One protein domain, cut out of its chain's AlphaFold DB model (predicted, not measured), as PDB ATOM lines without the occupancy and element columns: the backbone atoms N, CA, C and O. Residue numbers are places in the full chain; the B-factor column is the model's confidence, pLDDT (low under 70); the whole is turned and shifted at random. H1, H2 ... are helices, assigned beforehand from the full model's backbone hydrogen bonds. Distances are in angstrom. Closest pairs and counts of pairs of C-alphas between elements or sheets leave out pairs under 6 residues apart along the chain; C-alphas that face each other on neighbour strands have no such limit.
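What this domain is: This is residues 4 to 71 of the 455 residues of an uncharacterized protein of Streptococcus anginosus (UniProt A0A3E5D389). One long helix, H4, slants away from a loose run of three shorter helices, and residues 59 to 71 stick out. H2 and H3 pack crosswise, and H1 lies near H2 at the end away from H4. The 68 printed residues hold four named helices, H1 to H4 in order, and no named strand: all helix, loose, radius of gyration of the C-alphas 14.1 A, spans 43 by 26 by 21 A.

Where its parts are: H4, residues 51 to 70, measures 28.2 A, ending at C-alpha 70 (39.839, -20.212, 13.501). H3 is residues 36 to 47, 16.5 A; H2 is 20 to 28, 12.3 A; H1 is 4 to 14, 15.4 A, beginning at C-alpha 4 (34.432, -0.268, 35.495).

How they stand to each other: H4 and H3 are close but not clearly touching, closest C-alphas Met 44 and Arg 54, 7.0 A; they run opposite ways at 37 degrees, only just a steep tilt. H3 and H2 touch, closest C-alphas Val 42 and Ser 24, 5.5 A, about perpendicular at 80 degrees. H1 and H2 are near each other, with 5 C-alpha pairs within 10 A. In H1, H2, H3 and H4 every O i to N i+4 pair is within hydrogen-bond range.

The domain as a whole: The farthest C-alphas, Ile 13 and Phe 71, are 44.3 A apart. The printed part has no cut and no long link. Residues 34 to 41 have pLDDT under 70.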
ATOM      1  N   LYS A   4      33.311  -1.186  35.739       85.75
ATOM      2  CA  LYS A   4      34.432  -0.268  35.495       85.75
ATOM      3  C   LYS A   4      34.576   0.774  36.611       85.75
ATOM      4  O   LYS A   4      35.693   1.083  37.000       85.75
ATOM      5  N   GLU A   5      33.462   1.258  37.154       86.75
ATOM      6  CA  GLU A   5      33.445   2.207  38.276       86.75
ATOM      7  C   GLU A   5      33.903   1.532  39.571       86.75
ATOM      8  O   GLU A   5      34.680   2.116  40.319       86.75
ATOM      9  N   TRP A   6      33.471   0.289  39.816       91.12
ATOM     10  CA  TRP A   6      33.884  -0.478  40.995       91.12
ATOM     11  C   TRP A   6      35.380  -0.809  40.973       91.12
ATOM     12  O   TRP A   6      36.057  -0.641  41.981       91.12
ATOM     13  N   ILE A   7      35.919  -1.217  39.816       88.56
ATOM     14  CA  ILE A   7      37.359  -1.478  39.659       88.56
ATOM     15  C   ILE A   7      38.160  -0.202  39.927       88.56
ATOM     16  O   ILE A   7      39.130  -0.248  40.674       88.56
ATOM     17  N   ASN A   8      37.725   0.936  39.380       89.75
ATOM     18  CA  ASN A   8      38.415   2.209  39.577       89.75
ATOM     19  C   ASN A   8      38.384   2.650  41.053       89.75
ATOM     20  O   ASN A   8      39.389   3.100  41.596       89.75
ATOM     21  N   TYR A   9      37.244   2.460  41.726       90.06
ATOM     22  CA  TYR A   9      37.098   2.691  43.165       90.06
ATOM     23  C   TYR A   9      38.030   1.787  43.988       90.06
ATOM     24  O   TYR A   9      38.730   2.265  44.879       90.06
ATOM     25  N   PHE A  10      38.093   0.495  43.657       92.31
ATOM     26  CA  PHE A  10      38.971  -0.461  44.323       92.31
ATOM     27  C   PHE A  10      40.452  -0.099  44.148       92.31
ATOM     28  O   PHE A  10      41.197  -0.110  45.127       92.31
ATOM     29  N   GLU A  11      40.865   0.227  42.920       94.00
ATOM     30  CA  GLU A  11      42.241   0.620  42.589       94.00
ATOM     31  C   GLU A  11      42.646   1.897  43.326       94.00
ATOM     32  O   GLU A  11      43.737   1.954  43.884       94.00
ATOM     33  N   THR A  12      41.738   2.873  43.423       92.25
ATOM     34  CA  THR A  12      41.983   4.137  44.138       92.25
ATOM     35  C   THR A  12      42.224   3.923  45.635       92.25
ATOM     36  O   THR A  12      43.038   4.618  46.232       92.25
ATOM     37  N   ILE A  13      41.519   2.974  46.258       92.56
ATOM     38  CA  ILE A  13      41.621   2.728  47.706       92.56
ATOM     39  C   ILE A  13      42.796   1.817  48.057       92.56
ATOM     40  O   ILE A  13      43.420   1.996  49.099       92.56
ATOM     41  N   ASN A  14      43.074   0.820  47.218       89.88
ATOM     42  CA  ASN A  14      44.018  -0.249  47.546       89.88
ATOM     43  C   ASN A  14      45.366  -0.123  46.822       89.88
ATOM     44  O   ASN A  14      46.226  -0.974  47.035       89.88
ATOM     45  N   ASP A  15      45.525   0.877  45.947       91.69
ATOM     46  CA  ASP A  15      46.708   1.109  45.103       91.69
ATOM     47  C   ASP A  15      47.155  -0.143  44.321       91.69
ATOM     48  O   ASP A  15      48.332  -0.422  44.094       91.69
ATOM     49  N   ARG A  16      46.177  -0.972  43.936       91.94
ATOM     50  CA  ARG A  16      46.386  -2.183  43.138       91.94
ATOM     51  C   ARG A  16      45.114  -2.614  42.432       91.94
ATOM     52  O   ARG A  16      44.003  -2.339  42.884       91.94
ATOM     53  N   LYS A  17      45.286  -3.420  41.385       86.75
ATOM     54  CA  LYS A  17      44.162  -4.076  40.711       86.75
ATOM     55  C   LYS A  17      43.497  -5.114  41.631       86.75
ATOM     56  O   LYS A  17      44.207  -5.843  42.338       86.75
ATOM     57  N   PRO A  18      42.155  -5.214  41.627       83.56
ATOM     58  CA  PRO A  18      41.450  -6.249  42.371       83.56
ATOM     59  C   PRO A  18      41.782  -7.636  41.816       83.56
ATOM     60  O   PRO A  18      41.885  -7.840  40.603       83.56
ATOM     61  N   THR A  19      41.939  -8.607  42.709       81.50
ATOM     62  CA  THR A  19      42.117 -10.012  42.335       81.50
ATOM     63  C   THR A  19      40.797 -10.609  41.838       81.50
ATOM     64  O   THR A  19      39.711 -10.113  42.140       81.50
ATOM     65  N   ALA A  20      40.861 -11.718  41.095       70.00
ATOM     66  CA  ALA A  20      39.658 -12.410  40.619       70.00
ATOM     67  C   ALA A  20      38.727 -12.853  41.768       70.00
ATOM     68  O   ALA A  20      37.510 -12.905  41.599       70.00
ATOM     69  N   GLU A  21      39.290 -13.144  42.942       74.81
ATOM     70  CA  GLU A  21      38.549 -13.526  44.147       74.81
ATOM     71  C   GLU A  21      37.794 -12.331  44.740       74.81
ATOM     72  O   GLU A  21      36.611 -12.456  45.046       74.81
ATOM     73  N   GLU A  22      38.413 -11.151  44.782       83.50
ATOM     74  CA  GLU A  22      37.770  -9.911  45.241       83.50
ATOM     75  C   GLU A  22      36.675  -9.440  44.285       83.50
ATOM     76  O   GLU A  22      35.594  -9.066  44.731       83.50
ATOM     77  N   ILE A  23      36.903  -9.545  42.972       80.88
ATOM     78  CA  ILE A  23      35.875  -9.270  41.954       80.88
ATOM     79  C   ILE A  23      34.684 -10.220  42.140       80.88
ATOM     80  O   ILE A  23      33.532  -9.790  42.097       80.88
ATOM     81  N   SER A  24      34.948 -11.512  42.365       72.88
ATOM     82  CA  SER A  24      33.913 -12.527  42.595       72.88
ATOM     83  C   SER A  24      33.111 -12.250  43.872       72.88
ATOM     84  O   SER A  24      31.882 -12.367  43.878       72.88
ATOM     85  N   GLN A  25      33.792 -11.840  44.941       80.75
ATOM     86  CA  GLN A  25      33.180 -11.536  46.230       80.75
ATOM     87  C   GLN A  25      32.335 -10.261  46.173       80.75
ATOM     88  O   GLN A  25      31.191 -10.275  46.624       80.75
ATOM     89  N   ALA A  26      32.828  -9.215  45.517       82.81
ATOM     90  CA  ALA A  26      32.079  -7.989  45.274       82.81
ATOM     91  C   ALA A  26      30.847  -8.209  44.381       82.81
ATOM     92  O   ALA A  26      29.792  -7.618  44.620       82.81
ATOM     93  N   LEU A  27      30.928  -9.124  43.405       78.56
ATOM     94  CA  LEU A  27      29.761  -9.551  42.627       78.56
ATOM     95  C   LEU A  27      28.708 -10.232  43.505       78.56
ATOM     96  O   LEU A  27      27.513  -9.975  43.367       78.56
ATOM     97  N   LYS A  28      29.156 -11.124  44.397       78.62
ATOM     98  CA  LYS A  28      28.293 -11.876  45.316       78.62
ATOM     99  C   LYS A  28      27.616 -10.950  46.329       78.62
ATOM    100  O   LYS A  28      26.444 -11.151  46.636       78.62
ATOM    101  N   ASN A  29      28.333  -9.926  46.779       85.25
ATOM    102  CA  ASN A  29      27.844  -8.872  47.664       85.25
ATOM    103  C   ASN A  29      26.992  -7.814  46.938       85.25
ATOM    104  O   ASN A  29      26.530  -6.871  47.569       85.25
ATOM    105  N   GLN A  30      26.771  -7.964  45.624       82.31
ATOM    106  CA  GLN A  30      26.009  -7.033  44.781       82.31
ATOM    107  C   GLN A  30      26.574  -5.600  44.731       82.31
ATOM    108  O   GLN A  30      25.859  -4.658  44.393       82.31
ATOM    109  N   GLU A  31      27.872  -5.422  44.994       82.75
ATOM    110  CA  GLU A  31      28.537  -4.110  44.971       82.75
ATOM    111  C   GLU A  31      28.551  -3.507  43.550       82.75
ATOM    112  O   GLU A  31      28.459  -2.288  43.347       82.75
ATOM    113  N   PHE A  32      28.553  -4.365  42.526       82.88
ATOM    114  CA  PHE A  32      28.331  -3.970  41.139       82.88
ATOM    115  C   PHE A  32      27.487  -4.987  40.364       82.88
ATOM    116  O   PHE A  32      27.426  -6.171  40.693       82.88
ATOM    117  N   LYS A  33      26.827  -4.520  39.294       73.25
ATOM    118  CA  LYS A  33      26.101  -5.402  38.366       73.25
ATOM    119  C   LYS A  33      27.093  -6.040  37.388       73.25
ATOM    120  O   LYS A  33      27.649  -5.349  36.535       73.25
ATOM    121  N   GLY A  34      27.303  -7.346  37.538       64.31
ATOM    122  CA  GLY A  34      28.129  -8.169  36.652       64.31
ATOM    123  C   GLY A  34      27.480  -8.507  35.319       64.31
ATOM    124  O   GLY A  34      26.268  -8.737  35.266       64.31
ATOM    125  N   GLY A  35      28.304  -8.612  34.275       67.75
ATOM    126  CA  GLY A  35      27.900  -9.197  32.995       67.75
ATOM    127  C   GLY A  35      27.798 -10.728  33.059       67.75
ATOM    128  O   GLY A  35      28.046 -11.344  34.098       67.75
ATOM    129  N   LEU A  36      27.466 -11.359  31.928       58.19
ATOM    130  CA  LEU A  36      27.405 -12.825  31.793       58.19
ATOM    131  C   LEU A  36      28.716 -13.510  32.221       58.19
ATOM    132  O   LEU A  36      28.689 -14.480  32.975       58.19
ATOM    133  N   PHE A  37      29.859 -12.950  31.816       62.38
ATOM    134  CA  PHE A  37      31.186 -13.474  32.151       62.38
ATOM    135  C   PHE A  37      31.475 -13.450  33.659       62.38
ATOM    136  O   PHE A  37      32.000 -14.417  34.208       62.38
ATOM    137  N   ASP A  38      31.083 -12.381  34.360       64.06
ATOM    138  CA  ASP A  38      31.307 -12.256  35.805       64.06
ATOM    139  C   ASP A  38      30.451 -13.270  36.584       64.06
ATOM    140  O   ASP A  38      30.917 -13.905  37.532       64.06
ATOM    141  N   ARG A  39      29.203 -13.484  36.143       68.62
ATOM    142  CA  ARG A  39      28.309 -14.503  36.718       68.62
ATOM    143  C   ARG A  39      28.841 -15.917  36.491       68.62
ATOM    144  O   ARG A  39      28.790 -16.737  37.408       68.62
ATOM    145  N   PHE A  40      29.390 -16.188  35.306       68.50
ATOM    146  CA  PHE A  40      30.050 -17.455  34.999       68.50
ATOM    147  C   PHE A  40      31.288 -17.685  35.880       68.50
ATOM    148  O   PHE A  40      31.443 -18.766  36.450       68.50
ATOM    149  N   LEU A  41      32.126 -16.663  36.087       69.00
ATOM    150  CA  LEU A  41      33.287 -16.747  36.982       69.00
ATOM    151  C   LEU A  41      32.884 -17.047  38.432       69.00
ATOM    152  O   LEU A  41      33.499 -17.898  39.077       69.00
ATOM    153  N   VAL A  42      31.821 -16.413  38.936       70.06
ATOM    154  CA  VAL A  42      31.263 -16.710  40.267       70.06
ATOM    155  C   VAL A  42      30.737 -18.143  40.348       70.06
ATOM    156  O   VAL A  42      30.996 -18.836  41.334       70.06
ATOM    157  N   PHE A  43      30.030 -18.621  39.321       71.88
ATOM    158  CA  PHE A  43      29.565 -20.008  39.252       71.88
ATOM    159  C   PHE A  43      30.736 -21.001  39.293       71.88
ATOM    160  O   PHE A  43      30.722 -21.933  40.099       71.88
ATOM    161  N   MET A  44      31.780 -20.755  38.497       71.44
ATOM    162  CA  MET A  44      33.000 -21.562  38.459       71.44
ATOM    163  C   MET A  44      33.722 -21.574  39.809       71.44
ATOM    164  O   MET A  44      34.097 -22.641  40.288       71.44
ATOM    165  N   HIS A  45      33.855 -20.420  40.470       70.12
ATOM    166  CA  HIS A  45      34.420 -20.327  41.823       70.12
ATOM    167  C   HIS A  45      33.592 -21.087  42.866       70.12
ATOM    168  O   HIS A  45      34.156 -21.705  43.766       70.12
ATOM    169  N   LYS A  46      32.258 -21.065  42.752       74.62
ATOM    170  CA  LYS A  46      31.355 -21.746  43.690       74.62
ATOM    171  C   LYS A  46      31.370 -23.268  43.518       74.62
ATOM    172  O   LYS A  46      31.268 -23.988  44.506       74.62
ATOM    173  N   LYS A  47      31.442 -23.756  42.279       75.81
ATOM    174  CA  LYS A  47      31.372 -25.191  41.952       75.81
ATOM    175  C   LYS A  47      32.737 -25.876  41.952       75.81
ATOM    176  O   LYS A  47      32.791 -27.080  42.179       75.81
ATOM    177  N   ILE A  48      33.817 -25.136  41.699       78.31
ATOM    178  CA  ILE A  48      35.162 -25.689  41.521       78.31
ATOM    179  C   ILE A  48      36.143 -24.954  42.445       78.31
ATOM    180  O   ILE A  48      36.722 -23.938  42.060       78.31
ATOM    181  N   PRO A  49      36.379 -25.468  43.667       71.94
ATOM    182  CA  PRO A  49      37.253 -24.811  44.641       71.94
ATOM    183  C   PRO A  49      38.719 -24.780  44.184       71.94
ATOM    184  O   PRO A  49      39.456 -23.832  44.455       71.94
ATOM    185  N   ASN A  50      39.154 -25.807  43.446       82.44
ATOM    186  CA  ASN A  50      40.546 -25.964  43.036       82.44
ATOM    187  C   ASN A  50      40.939 -24.922  41.971       82.44
ATOM    188  O   ASN A  50      40.358 -24.866  40.887       82.44
ATOM    189  N   LYS A  51      41.946 -24.099  42.289       76.62
ATOM    190  CA  LYS A  51      42.471 -23.042  41.411       76.62
ATOM    191  C   LYS A  51      43.085 -23.596  40.125       76.62
ATOM    192  O   LYS A  51      42.796 -23.073  39.054       76.62
ATOM    193  N   ASN A  52      43.871 -24.670  40.212       77.00
ATOM    194  CA  ASN A  52      44.502 -25.279  39.041       77.00
ATOM    195  C   ASN A  52      43.447 -25.869  38.104       77.00
ATOM    196  O   ASN A  52      43.513 -25.640  36.905       77.00
ATOM    197  N   LEU A  53      42.414 -26.525  38.646       77.69
ATOM    198  CA  LEU A  53      41.321 -27.067  37.832       77.69
ATOM    199  C   LEU A  53      40.506 -25.959  37.141       77.69
ATOM    200  O   LEU A  53      40.155 -26.101  35.974       77.69
ATOM    201  N   ARG A  54      40.252 -24.830  37.822       78.69
ATOM    202  CA  ARG A  54      39.615 -23.644  37.217       78.69
ATOM    203  C   ARG A  54      40.441 -23.071  36.065       78.69
ATOM    204  O   ARG A  54      39.869 -22.760  35.025       78.69
ATOM    205  N   ILE A  55      41.760 -22.954  36.240       75.00
ATOM    206  CA  ILE A  55      42.676 -22.489  35.187       75.00
ATOM    207  C   ILE A  55      42.651 -23.464  34.008       75.00
ATOM    208  O   ILE A  55      42.459 -23.025  32.880       75.00
ATOM    209  N   THR A  56      42.760 -24.772  34.256       76.38
ATOM    210  CA  THR A  56      42.711 -25.793  33.201       76.38
ATOM    211  C   THR A  56      41.399 -25.737  32.421       76.38
ATOM    212  O   THR A  56      41.430 -25.725  31.195       76.38
ATOM    213  N   ILE A  57      40.248 -25.627  33.093       79.31
ATOM    214  CA  ILE A  57      38.948 -25.490  32.416       79.31
ATOM    215  C   ILE A  57      38.874 -24.179  31.628       79.31
ATOM    216  O   ILE A  57      38.396 -24.178  30.500       79.31
ATOM    217  N   GLY A  58      39.383 -23.076  32.182       76.56
ATOM    218  CA  GLY A  58      39.456 -21.797  31.476       76.56
ATOM    219  C   GLY A  58      40.302 -21.874  30.203       76.56
ATOM    220  O   GLY A  58      39.876 -21.379  29.164       76.56
ATOM    221  N   VAL A  59      41.456 -22.546  30.258       79.00
ATOM    222  CA  VAL A  59      42.312 -22.794  29.087       79.00
ATOM    223  C   VAL A  59      41.602 -23.691  28.075       79.00
ATOM    224  O   VAL A  59      41.624 -23.376  26.894       79.00
ATOM    225  N   ILE A  60      40.920 -24.755  28.510       81.06
ATOM    226  CA  ILE A  60      40.147 -25.632  27.617       81.06
ATOM    227  C   ILE A  60      39.034 -24.850  26.909       81.06
ATOM    228  O   ILE A  60      38.886 -24.971  25.697       81.06
ATOM    229  N   ILE A  61      38.284 -24.013  27.632       82.19
ATOM    230  CA  ILE A  61      37.240 -23.157  27.049       82.19
ATOM    231  C   ILE A  61      37.852 -22.159  26.064       82.19
ATOM    232  O   ILE A  61      37.320 -21.978  24.977       82.19
ATOM    233  N   LEU A  62      38.981 -21.535  26.411       79.81
ATOM    234  CA  LEU A  62      39.673 -20.610  25.514       79.81
ATOM    235  C   LEU A  62      40.133 -21.320  24.235       79.81
ATOM    236  O   LEU A  62      39.923 -20.797  23.147       79.81
ATOM    237  N   VAL A  63      40.710 -22.517  24.355       81.38
ATOM    238  CA  VAL A  63      41.125 -23.343  23.212       81.38
ATOM    239  C   VAL A  63      39.920 -23.751  22.366       81.38
ATOM    240  O   VAL A  63      40.020 -23.714  21.146       81.38
ATOM    241  N   LEU A  64      38.775 -24.071  22.975       80.44
ATOM    242  CA  LEU A  64      37.526 -24.342  22.253       80.44
ATOM    243  C   LEU A  64      37.017 -23.106  21.504       80.44
ATOM    244  O   LEU A  64      36.653 -23.221  20.340       80.44
ATOM    245  N   ILE A  65      37.036 -21.925  22.130       80.06
ATOM    246  CA  ILE A  65      36.635 -20.663  21.490       80.06
ATOM    247  C   ILE A  65      37.565 -20.345  20.316       80.06
ATOM    248  O   ILE A  65      37.092 -20.062  19.221       80.06
ATOM    249  N   VAL A  66      38.882 -20.431  20.517       80.56
ATOM    250  CA  VAL A  66      39.877 -20.251  19.448       80.56
ATOM    251  C   VAL A  66      39.663 -21.297  18.349       80.56
ATOM    252  O   VAL A  66      39.689 -20.958  17.172       80.56
ATOM    253  N   GLY A  67      39.372 -22.544  18.717       78.81
ATOM    254  CA  GLY A  67      39.003 -23.609  17.791       78.81
ATOM    255  C   GLY A  67      37.819 -23.216  16.908       78.81
ATOM    256  O   GLY A  67      37.934 -23.246  15.692       78.81
ATOM    257  N   ILE A  68      36.716 -22.771  17.508       80.38
ATOM    258  CA  ILE A  68      35.503 -22.339  16.795       80.38
ATOM    259  C   ILE A  68      35.777 -21.133  15.883       80.38
ATOM    260  O   ILE A  68      35.268 -21.086  14.769       80.38
ATOM    261  N   VAL A  69      36.582 -20.166  16.332       80.00
ATOM    262  CA  VAL A  69      36.863 -18.937  15.569       80.00
ATOM    263  C   VAL A  69      37.776 -19.194  14.368       80.00
ATOM    264  O   VAL A  69      37.568 -18.608  13.311       80.00
ATOM    265  N   PHE A  70      38.796 -20.042  14.520       81.06
ATOM    266  CA  PHE A  70      39.839 -20.212  13.501       81.06
ATOM    267  C   PHE A  70      39.686 -21.470  12.641       81.06
ATOM    268  O   PHE A  70      40.334 -21.564  11.600       81.06
ATOM    269  N   PHE A  71      38.846 -22.430  13.035       83.56
ATOM    270  CA  PHE A  71      38.639 -23.670  12.288       83.56
ATOM    271  C   PHE A  71      37.166 -23.833  11.909       83.56
ATOM    272  O   PHE A  71      36.300 -24.052  12.759       83.56
TER     273      PHE A  71